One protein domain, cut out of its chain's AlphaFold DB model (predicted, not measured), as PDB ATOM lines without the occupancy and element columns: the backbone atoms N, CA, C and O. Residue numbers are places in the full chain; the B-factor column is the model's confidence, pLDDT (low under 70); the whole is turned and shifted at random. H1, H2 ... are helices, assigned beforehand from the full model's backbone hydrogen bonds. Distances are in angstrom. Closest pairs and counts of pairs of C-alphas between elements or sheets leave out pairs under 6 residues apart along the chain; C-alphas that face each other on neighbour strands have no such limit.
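What this domain is: This is residues 2 to 45 and 120 to 152 of the 152 residues of the protein "Sulfotransfer_1 domain-containing protein" of Glossina morsitans morsitans (UniProt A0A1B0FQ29). One long helix, H3, has short H4 side by side with its residues 23 to 30, and tiny H1 and H2 near its first end. Past H4 a loop runs out to H5, which sticks out, and residues 142 to 152 fold back. The 77 printed residues include five named helices, H1 to H5 in order, and no named strand: all helix, loose, radius of gyration of the C-alphas 15.4 A, spans 41 by 34 by 18 A.

Where its parts are: Find C-alpha 2 at (-53.016, 34.894, -46.686), where H1, residues 2 to 5, begins. H2 is 14 to 17; H3 runs 30.0 A, 19 to 39; H4 is 121 to 126; H5, 138 to 141, ends at C-alpha (-33.930, 41.105, -49.573).

How they stand to each other: H1 and H2 only just touch, with 3 pairs of C-alphas within 8 A, closest Arg 5 and Glu 17, 6.8 A. H2 and H3 touch only at the corner, closest C-alphas Asp 15 and Tyr 21, 5.5 A. H3, with residues 23 to 30 alone, touches H4, closest C-alphas Val 27 and Ala 123, 5.1 A, at a shallow tilt of 18 degrees, the same way. H5 touches no helix. In H3 and H4 every O i to N i+4 pair is within hydrogen-bond range; H1, H2 and H5 are too short for one.

The domain as a whole: The farthest C-alphas, Lys 39 and Thr 136, are 44.3 A apart. Residues 46 to 119 are not printed; C-alphas 45 and 120 stand 22.9 A apart across the cut. H4 to H5 is a long link. No printed residue is under 70 in pLDDT.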
ATOM      1  N   GLN A   2     -53.155  35.788 -45.519       86.94
ATOM      2  CA  GLN A   2     -53.016  34.894 -46.686       86.94
ATOM      3  C   GLN A   2     -53.271  33.406 -46.378       86.94
ATOM      4  O   GLN A   2     -53.955  32.717 -47.133       86.94
ATOM      5  N   SER A   3     -52.810  32.924 -45.220       85.12
ATOM      6  CA  SER A   3     -53.029  31.547 -44.750       85.12
ATOM      7  C   SER A   3     -54.507  31.173 -44.535       85.12
ATOM      8  O   SER A   3     -54.858  29.988 -44.575       85.12
ATOM      9  N   ARG A   4     -55.375  32.172 -44.316       87.44
ATOM     10  CA  ARG A   4     -56.812  32.031 -44.025       87.44
ATOM     11  C   ARG A   4     -57.709  32.392 -45.217       87.44
ATOM     12  O   ARG A   4     -58.838  31.925 -45.269       87.44
ATOM     13  N   ARG A   5     -57.197  33.122 -46.216       85.00
ATOM     14  CA  ARG A   5     -57.940  33.568 -47.414       85.00
ATOM     15  C   ARG A   5     -58.638  32.435 -48.174       85.00
ATOM     16  O   ARG A   5     -59.724  32.614 -48.703       85.00
ATOM     17  N   HIS A   6     -58.013  31.262 -48.223       87.00
ATOM     18  CA  HIS A   6     -58.534  30.091 -48.938       87.00
ATOM     19  C   HIS A   6     -59.441  29.205 -48.064       87.00
ATOM     20  O   HIS A   6     -59.716  28.057 -48.416       87.00
ATOM     21  N   ARG A   7     -59.849  29.684 -46.883       89.44
ATOM     22  CA  ARG A   7     -60.702  28.944 -45.952       89.44
ATOM     23  C   ARG A   7     -62.150  29.353 -46.140       89.44
ATOM     24  O   ARG A   7     -62.483  30.528 -46.039       89.44
ATOM     25  N   THR A   8     -63.018  28.362 -46.316       91.94
ATOM     26  CA  THR A   8     -64.466  28.569 -46.436       91.94
ATOM     27  C   THR A   8     -65.062  29.272 -45.220       91.94
ATOM     28  O   THR A   8     -65.961  30.082 -45.382       91.94
ATOM     29  N   TRP A   9     -64.532  29.019 -44.020       91.44
ATOM     30  CA  TRP A   9     -64.978  29.673 -42.786       91.44
ATOM     31  C   TRP A   9     -64.546  31.140 -42.666       91.44
ATOM     32  O   TRP A   9     -65.069  31.841 -41.805       91.44
ATOM     33  N   CYS A  10     -63.589  31.592 -43.485       93.88
ATOM     34  CA  CYS A  10     -63.063  32.952 -43.406       93.88
ATOM     35  C   CYS A  10     -63.590  33.880 -44.502       93.88
ATOM     36  O   CYS A  10     -63.630  35.090 -44.315       93.88
ATOM     37  N   ALA A  11     -64.009  33.324 -45.638       92.62
ATOM     38  CA  ALA A  11     -64.541  34.113 -46.740       92.62
ATOM     39  C   ALA A  11     -65.762  34.936 -46.292       92.62
ATOM     40  O   ALA A  11     -66.778  34.371 -45.886       92.62
ATOM     41  N   GLY A  12     -65.659  36.266 -46.379       90.69
ATOM     42  CA  GLY A  12     -66.721  37.185 -45.974       90.69
ATOM     43  C   GLY A  12     -66.837  37.395 -44.462       90.69
ATOM     44  O   GLY A  12     -67.754  38.093 -44.032       90.69
ATOM     45  N   ASN A  13     -65.934  36.821 -43.660       94.44
ATOM     46  CA  ASN A  13     -65.877  37.058 -42.224       94.44
ATOM     47  C   ASN A  13     -64.779  38.096 -41.902       94.44
ATOM     48  O   ASN A  13     -63.588  37.783 -42.010       94.44
ATOM     49  N   PRO A  14     -65.150  39.323 -41.489       93.88
ATOM     50  CA  PRO A  14     -64.187  40.393 -41.255       93.88
ATOM     51  C   PRO A  14     -63.174  40.068 -40.152       93.88
ATOM     52  O   PRO A  14     -62.026  40.489 -40.276       93.88
ATOM     53  N   ASP A  15     -63.544  39.269 -39.147       92.81
ATOM     54  CA  ASP A  15     -62.684  38.950 -37.996       92.81
ATOM     55  C   ASP A  15     -61.389  38.233 -38.410       92.81
ATOM     56  O   ASP A  15     -60.368  38.299 -37.734       92.81
ATOM     57  N   CYS A  16     -61.396  37.536 -39.549       91.69
ATOM     58  CA  CYS A  16     -60.224  36.814 -40.044       91.69
ATOM     59  C   CYS A  16     -59.719  37.302 -41.412       91.69
ATOM     60  O   CYS A  16     -58.596  36.944 -41.793       91.69
ATOM     61  N   GLU A  17     -60.526  38.077 -42.144       92.56
ATOM     62  CA  GLU A  17     -60.215  38.600 -43.478       92.56
ATOM     63  C   GLU A  17     -59.763  40.070 -43.464       92.56
ATOM     64  O   GLU A  17     -58.921  40.444 -44.287       92.56
ATOM     65  N   ASP A  18     -60.274  40.910 -42.554       95.00
ATOM     66  CA  ASP A  18     -59.886  42.322 -42.479       95.00
ATOM     67  C   ASP A  18     -58.622  42.493 -41.615       95.00
ATOM     68  O   ASP A  18     -58.627  42.127 -40.436       95.00
ATOM     69  N   PRO A  19     -57.539  43.095 -42.151       95.56
ATOM     70  CA  PRO A  19     -56.329  43.361 -41.383       95.56
ATOM     71  C   PRO A  19     -56.579  44.174 -40.121       95.56
ATOM     72  O   PRO A  19     -55.827  44.028 -39.166       95.56
ATOM     73  N   LYS A  20     -57.599  45.041 -40.125       96.31
ATOM     74  CA  LYS A  20     -57.914  45.890 -38.981       96.31
ATOM     75  C   LYS A  20     -58.219  45.046 -37.740       96.31
ATOM     76  O   LYS A  20     -57.504  45.180 -36.758       96.31
ATOM     77  N   TYR A  21     -59.212  44.161 -37.817       96.69
ATOM     78  CA  TYR A  21     -59.641  43.357 -36.667       96.69
ATOM     79  C   TYR A  21     -58.554  42.377 -36.234       96.69
ATOM     80  O   TYR A  21     -58.183  42.346 -35.069       96.69
ATOM     81  N   VAL A  22     -57.927  41.686 -37.192       95.50
ATOM     82  CA  VAL A  22     -56.833  40.750 -36.885       95.50
ATOM     83  C   VAL A  22     -55.671  41.447 -36.168       95.50
ATOM     84  O   VAL A  22     -55.018  40.843 -35.323       95.50
ATOM     85  N   CYS A  23     -55.368  42.698 -36.514       97.44
ATOM     86  CA  CYS A  23     -54.271  43.426 -35.886       97.44
ATOM     87  C   CYS A  23     -54.669  44.122 -34.583       97.44
ATOM     88  O   CYS A  23     -53.805  44.268 -33.726       97.44
ATOM     89  N   GLU A  24     -55.937  44.490 -34.401       98.00
ATOM     90  CA  GLU A  24     -56.482  44.872 -33.091       98.00
ATOM     91  C   GLU A  24     -56.393  43.692 -32.107       98.00
ATOM     92  O   GLU A  24     -55.879  43.867 -31.002       98.00
ATOM     93  N   ASP A  25     -56.749  42.479 -32.544       97.62
ATOM     94  CA  ASP A  25     -56.594  41.255 -31.747       97.62
ATOM     95  C   ASP A  25     -55.127  41.008 -31.372       97.62
ATOM     96  O   ASP A  25     -54.824  40.740 -30.216       97.62
ATOM     97  N   LEU A  26     -54.184  41.178 -32.310       97.50
ATOM     98  CA  LEU A  26     -52.753  41.027 -32.013       97.50
ATOM     99  C   LEU A  26     -52.243  42.046 -30.985       97.50
ATOM    100  O   LEU A  26     -51.329  41.725 -30.226       97.50
ATOM    101  N   VAL A  27     -52.777  43.269 -30.960       98.62
ATOM    102  CA  VAL A  27     -52.437  44.249 -29.914       98.62
ATOM    103  C   VAL A  27     -52.996  43.782 -28.567       98.62
ATOM    104  O   VAL A  27     -52.249  43.726 -27.594       98.62
ATOM    105  N   SER A  28     -54.260  43.354 -28.525       98.56
ATOM    106  CA  SER A  28     -54.889  42.814 -27.310       98.56
ATOM    107  C   SER A  28     -54.165  41.567 -26.776       98.56
ATOM    108  O   SER A  28     -54.006  41.400 -25.564       98.56
ATOM    109  N   ASP A  29     -53.700  40.688 -27.666       98.31
ATOM    110  CA  ASP A  29     -52.918  39.499 -27.321       98.31
ATOM    111  C   ASP A  29     -51.573  39.881 -26.694       98.31
ATOM    112  O   ASP A  29     -51.119  39.218 -25.762       98.31
ATOM    113  N   TYR A  30     -50.937  40.953 -27.180       98.50
ATOM    114  CA  TYR A  30     -49.672  41.443 -26.630       98.50
ATOM    115  C   TYR A  30     -49.850  41.956 -25.201       98.50
ATOM    116  O   TYR A  30     -49.100  41.567 -24.308       98.50
ATOM    117  N   GLU A  31     -50.870  42.787 -24.975       98.44
ATOM    118  CA  GLU A  31     -51.211  43.312 -23.647       98.44
ATOM    119  C   GLU A  31     -51.526  42.164 -22.675       98.44
ATOM    120  O   GLU A  31     -50.998  42.099 -21.564       98.44
ATOM    121  N   THR A  32     -52.306  41.181 -23.131       98.50
ATOM    122  CA  THR A  32     -52.617  39.981 -22.344       98.50
ATOM    123  C   THR A  32     -51.360  39.162 -22.041       98.50
ATOM    124  O   THR A  32     -51.183  38.679 -20.919       98.50
ATOM    125  N   ALA A  33     -50.464  38.996 -23.018       98.19
ATOM    126  CA  ALA A  33     -49.207  38.285 -22.828       98.19
ATOM    127  C   ALA A  33     -48.319  38.978 -21.786       98.19
ATOM    128  O   ALA A  33     -47.770  38.293 -20.922       98.19
ATOM    129  N   GLU A  34     -48.228  40.310 -21.809       98.19
ATOM    130  CA  GLU A  34     -47.491  41.091 -20.810       98.19
ATOM    131  C   GLU A  34     -48.027  40.834 -19.390       98.19
ATOM    132  O   GLU A  34     -47.263  40.538 -18.461       98.19
ATOM    133  N   GLU A  35     -49.351  40.856 -19.215       98.25
ATOM    134  CA  GLU A  35     -49.979  40.553 -17.928       98.25
ATOM    135  C   GLU A  35     -49.706  39.118 -17.458       98.25
ATOM    136  O   GLU A  35     -49.379  38.891 -16.284       98.25
ATOM    137  N   LEU A  36     -49.832  38.141 -18.362       98.38
ATOM    138  CA  LEU A  36     -49.626  36.726 -18.057       98.38
ATOM    139  C   LEU A  36     -48.166  36.417 -17.733       98.38
ATOM    140  O   LEU A  36     -47.917  35.657 -16.797       98.38
ATOM    141  N   LEU A  37     -47.211  37.028 -18.431       97.19
ATOM    142  CA  LEU A  37     -45.783  36.901 -18.134       97.19
ATOM    143  C   LEU A  37     -45.454  37.456 -16.750       97.19
ATOM    144  O   LEU A  37     -44.743  36.812 -15.981       97.19
ATOM    145  N   ARG A  38     -46.034  38.602 -16.377       97.25
ATOM    146  CA  ARG A  38     -45.853  39.171 -15.035       97.25
ATOM    147  C   ARG A  38     -46.462  38.288 -13.948       97.25
ATOM    148  O   ARG A  38     -45.888  38.141 -12.870       97.25
ATOM    149  N   LYS A  39     -47.643  37.717 -14.200       98.19
ATOM    150  CA  LYS A  39     -48.378  36.914 -13.212       98.19
ATOM    151  C   LYS A  39     -47.841  35.486 -13.093       98.19
ATOM    152  O   LYS A  39     -47.885  34.901 -12.010       98.19
ATOM    153  N   TYR A  40     -47.358  34.919 -14.193       97.19
ATOM    154  CA  TYR A  40     -46.990  33.511 -14.322       97.19
ATOM    155  C   TYR A  40     -45.673  33.305 -15.094       97.19
ATOM    156  O   TYR A  40     -45.643  32.499 -16.025       97.19
ATOM    157  N   PRO A  41     -44.560  33.934 -14.678       94.31
ATOM    158  CA  PRO A  41     -43.309  33.938 -15.448       94.31
ATOM    159  C   PRO A  41     -42.703  32.541 -15.672       94.31
ATOM    160  O   PRO A  41     -41.974  32.327 -16.628       94.31
ATOM    161  N   ALA A  42     -43.021  31.572 -14.807       94.50
ATOM    162  CA  ALA A  42     -42.557  30.185 -14.922       94.50
ATOM    163  C   ALA A  42     -43.587  29.227 -15.555       94.50
ATOM    164  O   ALA A  42     -43.350  28.025 -15.603       94.50
ATOM    165  N   ARG A  43     -44.773  29.711 -15.952       94.88
ATOM    166  CA  ARG A  43     -45.869  28.865 -16.479       94.88
ATOM    167  C   ARG A  43     -46.492  29.388 -17.767       94.88
ATOM    168  O   ARG A  43     -47.283  28.680 -18.382       94.88
ATOM    169  N   PHE A  44     -46.170  30.615 -18.152       96.19
ATOM    170  CA  PHE A  44     -46.576  31.215 -19.408       96.19
ATOM    171  C   PHE A  44     -45.339  31.721 -20.148       96.19
ATOM    172  O   PHE A  44     -44.457  32.323 -19.542       96.19
ATOM    173  N   ARG A  45     -45.287  31.461 -21.452       94.56
ATOM    174  CA  ARG A  45     -44.222  31.907 -22.350       94.56
ATOM    175  C   ARG A  45     -44.830  32.235 -23.706       94.56
ATOM    176  O   ARG A  45     -45.718  31.525 -24.177       94.56
ATOM    177  N   CYS A 120     -51.773  47.522 -39.466       97.75
ATOM    178  CA  CYS A 120     -51.113  46.721 -38.437       97.75
ATOM    179  C   CYS A 120     -49.870  47.386 -37.834       97.75
ATOM    180  O   CYS A 120     -49.043  46.697 -37.249       97.75
ATOM    181  N   THR A 121     -49.688  48.703 -37.998       98.00
ATOM    182  CA  THR A 121     -48.440  49.377 -37.592       98.00
ATOM    183  C   THR A 121     -48.114  49.163 -36.109       98.00
ATOM    184  O   THR A 121     -46.961  48.866 -35.801       98.00
ATOM    185  N   GLU A 122     -49.099  49.261 -35.213       98.38
ATOM    186  CA  GLU A 122     -48.859  49.056 -33.779       98.38
ATOM    187  C   GLU A 122     -48.579  47.587 -33.451       98.38
ATOM    188  O   GLU A 122     -47.544  47.287 -32.865       98.38
ATOM    189  N   ALA A 123     -49.421  46.661 -33.927       98.31
ATOM    190  CA  ALA A 123     -49.203  45.224 -33.752       98.31
ATOM    191  C   ALA A 123     -47.807  44.791 -34.231       98.31
ATOM    192  O   ALA A 123     -47.089  44.088 -33.526       98.31
ATOM    193  N   MET A 124     -47.386  45.246 -35.415       98.06
ATOM    194  CA  MET A 124     -46.058  44.945 -35.946       98.06
ATOM    195  C   MET A 124     -44.953  45.461 -35.026       98.06
ATOM    196  O   MET A 124     -44.011  44.730 -34.748       98.06
ATOM    197  N   LYS A 125     -45.073  46.692 -34.525       97.94
ATOM    198  CA  LYS A 125     -44.090  47.271 -33.608       97.94
ATOM    199  C   LYS A 125     -44.004  46.480 -32.298       97.94
ATOM    200  O   LYS A 125     -42.896  46.135 -31.898       97.94
ATOM    201  N   LEU A 126     -45.141  46.178 -31.669       98.19
ATOM    202  CA  LEU A 126     -45.208  45.425 -30.410       98.19
ATOM    203  C   LEU A 126     -44.591  44.030 -30.553       98.19
ATOM    204  O   LEU A 126     -43.778  43.623 -29.727       98.19
ATOM    205  N   TRP A 127     -44.900  43.330 -31.647       97.75
ATOM    206  CA  TRP A 127     -44.406  41.974 -31.899       97.75
ATOM    207  C   TRP A 127     -43.011  41.903 -32.552       97.75
ATOM    208  O   TRP A 127     -42.526  40.818 -32.883       97.75
ATOM    209  N   GLY A 128     -42.330  43.041 -32.720       97.62
ATOM    210  CA  GLY A 128     -40.962  43.088 -33.238       97.62
ATOM    211  C   GLY A 128     -40.853  42.806 -34.740       97.62
ATOM    212  O   GLY A 128     -39.912  42.144 -35.181       97.62
ATOM    213  N   TYR A 129     -41.791  43.309 -35.541       97.88
ATOM    214  CA  TYR A 129     -41.796  43.203 -36.998       97.88
ATOM    215  C   TYR A 129     -41.539  44.550 -37.685       97.88
ATOM    216  O   TYR A 129     -42.134  45.579 -37.357       97.88
ATOM    217  N   ARG A 130     -40.674  44.535 -38.700       97.31
ATOM    218  CA  ARG A 130     -40.336  45.712 -39.510       97.31
ATOM    219  C   ARG A 130     -41.353  45.940 -40.617       97.31
ATOM    220  O   ARG A 130     -41.940  44.994 -41.140       97.31
ATOM    221  N   LYS A 131     -41.498  47.203 -41.025       97.12
ATOM    222  CA  LYS A 131     -42.235  47.561 -42.237       97.12
ATOM    223  C   LYS A 131     -41.325  47.573 -43.464       97.12
ATOM    224  O   LYS A 131     -40.135  47.855 -43.373       97.12
ATOM    225  N   ILE A 132     -41.908  47.277 -44.618       97.38
ATOM    226  CA  ILE A 132     -41.287  47.434 -45.929       97.38
ATOM    227  C   ILE A 132     -41.452  48.889 -46.359       97.38
ATOM    228  O   ILE A 132     -42.554  49.308 -46.722       97.38
ATOM    229  N   ASP A 133     -40.347  49.625 -46.382       93.50
ATOM    230  CA  ASP A 133     -40.315  50.998 -46.896       93.50
ATOM    231  C   ASP A 133     -40.064  51.034 -48.412       93.50
ATOM    232  O   ASP A 133     -40.631  51.857 -49.131       93.50
ATOM    233  N   ASN A 134     -39.257  50.095 -48.924       94.00
ATOM    234  CA  ASN A 134     -38.935  49.972 -50.344       94.00
ATOM    235  C   ASN A 134     -39.371  48.607 -50.894       94.00
ATOM    236  O   ASN A 134     -38.904  47.562 -50.452       94.00
ATOM    237  N   PHE A 135     -40.243  48.630 -51.901       95.75
ATOM    238  CA  PHE A 135     -40.778  47.434 -52.560       95.75
ATOM    239  C   PHE A 135     -39.929  46.943 -53.746       95.75
ATOM    240  O   PHE A 135     -40.314  46.002 -54.440       95.75
ATOM    241  N   THR A 136     -38.772  47.550 -53.996       94.81
ATOM    242  CA  THR A 136     -37.820  47.082 -55.012       94.81
ATOM    243  C   THR A 136     -37.101  45.835 -54.501       94.81
ATOM    244  O   THR A 136     -36.439  45.897 -53.475       94.81
ATOM    245  N   ASP A 137     -37.262  44.695 -55.187       91.69
ATOM    246  CA  ASP A 137     -36.676  43.378 -54.840       91.69
ATOM    247  C   ASP A 137     -36.886  42.921 -53.375       91.69
ATOM    248  O   ASP A 137     -36.150  42.092 -52.832       91.69
ATOM    249  N   TYR A 138     -37.928  43.442 -52.719       95.06
ATOM    250  CA  TYR A 138     -38.188  43.200 -51.296       95.06
ATOM    251  C   TYR A 138     -38.403  41.715 -50.986       95.06
ATOM    252  O   TYR A 138     -37.983  41.229 -49.942       95.06
ATOM    253  N   ALA A 139     -39.015  40.951 -51.897       93.31
ATOM    254  CA  ALA A 139     -39.320  39.546 -51.649       93.31
ATOM    255  C   ALA A 139     -38.059  38.718 -51.337       93.31
ATOM    256  O   ALA A 139     -38.110  37.802 -50.510       93.31
ATOM    257  N   ARG A 140     -36.918  39.083 -51.940       92.31
ATOM    258  CA  ARG A 140     -35.619  38.432 -51.724       92.31
ATOM    259  C   ARG A 140     -34.829  39.037 -50.570       92.31
ATOM    260  O   ARG A 140     -34.197  38.299 -49.827       92.31
ATOM    261  N   THR A 141     -34.863  40.357 -50.435       93.25
ATOM    262  CA  THR A 141     -33.930  41.105 -49.573       93.25
ATOM    263  C   THR A 141     -34.506  41.477 -48.212       93.25
ATOM    264  O   THR A 141     -33.756  41.730 -47.272       93.25
ATOM    265  N   PHE A 142     -35.832  41.521 -48.083       96.31
ATOM    266  CA  PHE A 142     -36.488  41.967 -46.866       96.31
ATOM    267  C   PHE A 142     -36.556  40.858 -45.816       96.31
ATOM    268  O   PHE A 142     -37.096  39.772 -46.070       96.31
ATOM    269  N   ASP A 143     -36.079  41.195 -44.621       95.75
ATOM    270  CA  ASP A 143     -36.242  40.414 -43.403       95.75
ATOM    271  C   ASP A 143     -37.245  41.128 -42.471       95.75
ATOM    272  O   ASP A 143     -36.952  42.225 -41.986       95.75
ATOM    273  N   PRO A 144     -38.440  40.564 -42.227       96.38
ATOM    274  CA  PRO A 144     -39.436  41.201 -41.375       96.38
ATOM    275  C   PRO A 144     -39.058  41.191 -39.892       96.38
ATOM    276  O   PRO A 144     -39.678  41.921 -39.125       96.38
ATOM    277  N   ILE A 145     -38.092  40.376 -39.473       96.69
ATOM    278  CA  ILE A 145     -37.841  40.079 -38.067       96.69
ATOM    279  C   ILE A 145     -36.966  41.162 -37.428       96.69
ATOM    280  O   ILE A 145     -35.961  41.596 -37.989       96.69
ATOM    281  N   THR A 146     -37.348  41.594 -36.227       96.62
ATOM    282  CA  THR A 146     -36.495  42.371 -35.319       96.62
ATOM    283  C   THR A 146     -36.022  41.463 -34.190       96.62
ATOM    284  O   THR A 146     -36.793  40.636 -33.689       96.62
ATOM    285  N   LEU A 147     -34.748  41.611 -33.820       94.38
ATOM    286  CA  LEU A 147     -34.116  40.915 -32.703       94.38
ATOM    287  C   LEU A 147     -33.709  41.918 -31.606       94.38
ATOM    288  O   LEU A 147     -33.258  43.016 -31.947       94.38
ATOM    289  N   PRO A 148     -33.814  41.542 -30.317       93.50
ATOM    290  CA  PRO A 148     -34.403  40.291 -29.829       93.50
ATOM    291  C   PRO A 148     -35.939  40.257 -30.020       93.50
ATOM    292  O   PRO A 148     -36.541  41.307 -30.266       93.50
ATOM    293  N   PRO A 149     -36.581  39.072 -29.975       92.75
ATOM    294  CA  PRO A 149     -38.038  38.994 -29.950       92.75
ATOM    295  C   PRO A 149     -38.599  39.706 -28.706       92.75
ATOM    296  O   PRO A 149     -37.890  39.891 -27.718       92.75
ATOM    297  N   PRO A 150     -39.882  40.091 -28.705       92.44
ATOM    298  CA  PRO A 150     -40.520  40.588 -27.493       92.44
ATOM    299  C   PRO A 150     -40.506  39.532 -26.382       92.44
ATOM    300  O   PRO A 150     -40.641  38.339 -26.657       92.44
ATOM    301  N   PHE A 151     -40.418  39.993 -25.133       91.12
ATOM    302  CA  PHE A 151     -40.510  39.164 -23.924       91.12
ATOM    303  C   PHE A 151     -39.423  38.085 -23.750       91.12
ATOM    304  O   PHE A 151     -39.617  37.151 -22.970       91.12
ATOM    305  N   THR A 152     -38.299  38.203 -24.457       76.44
ATOM    306  CA  THR A 152     -37.091  37.395 -24.209       76.44
ATOM    307  C   THR A 152     -36.202  37.993 -23.138       76.44
ATOM    308  O   THR A 152     -36.027  39.233 -23.173       76.44
TER     309      THR A 152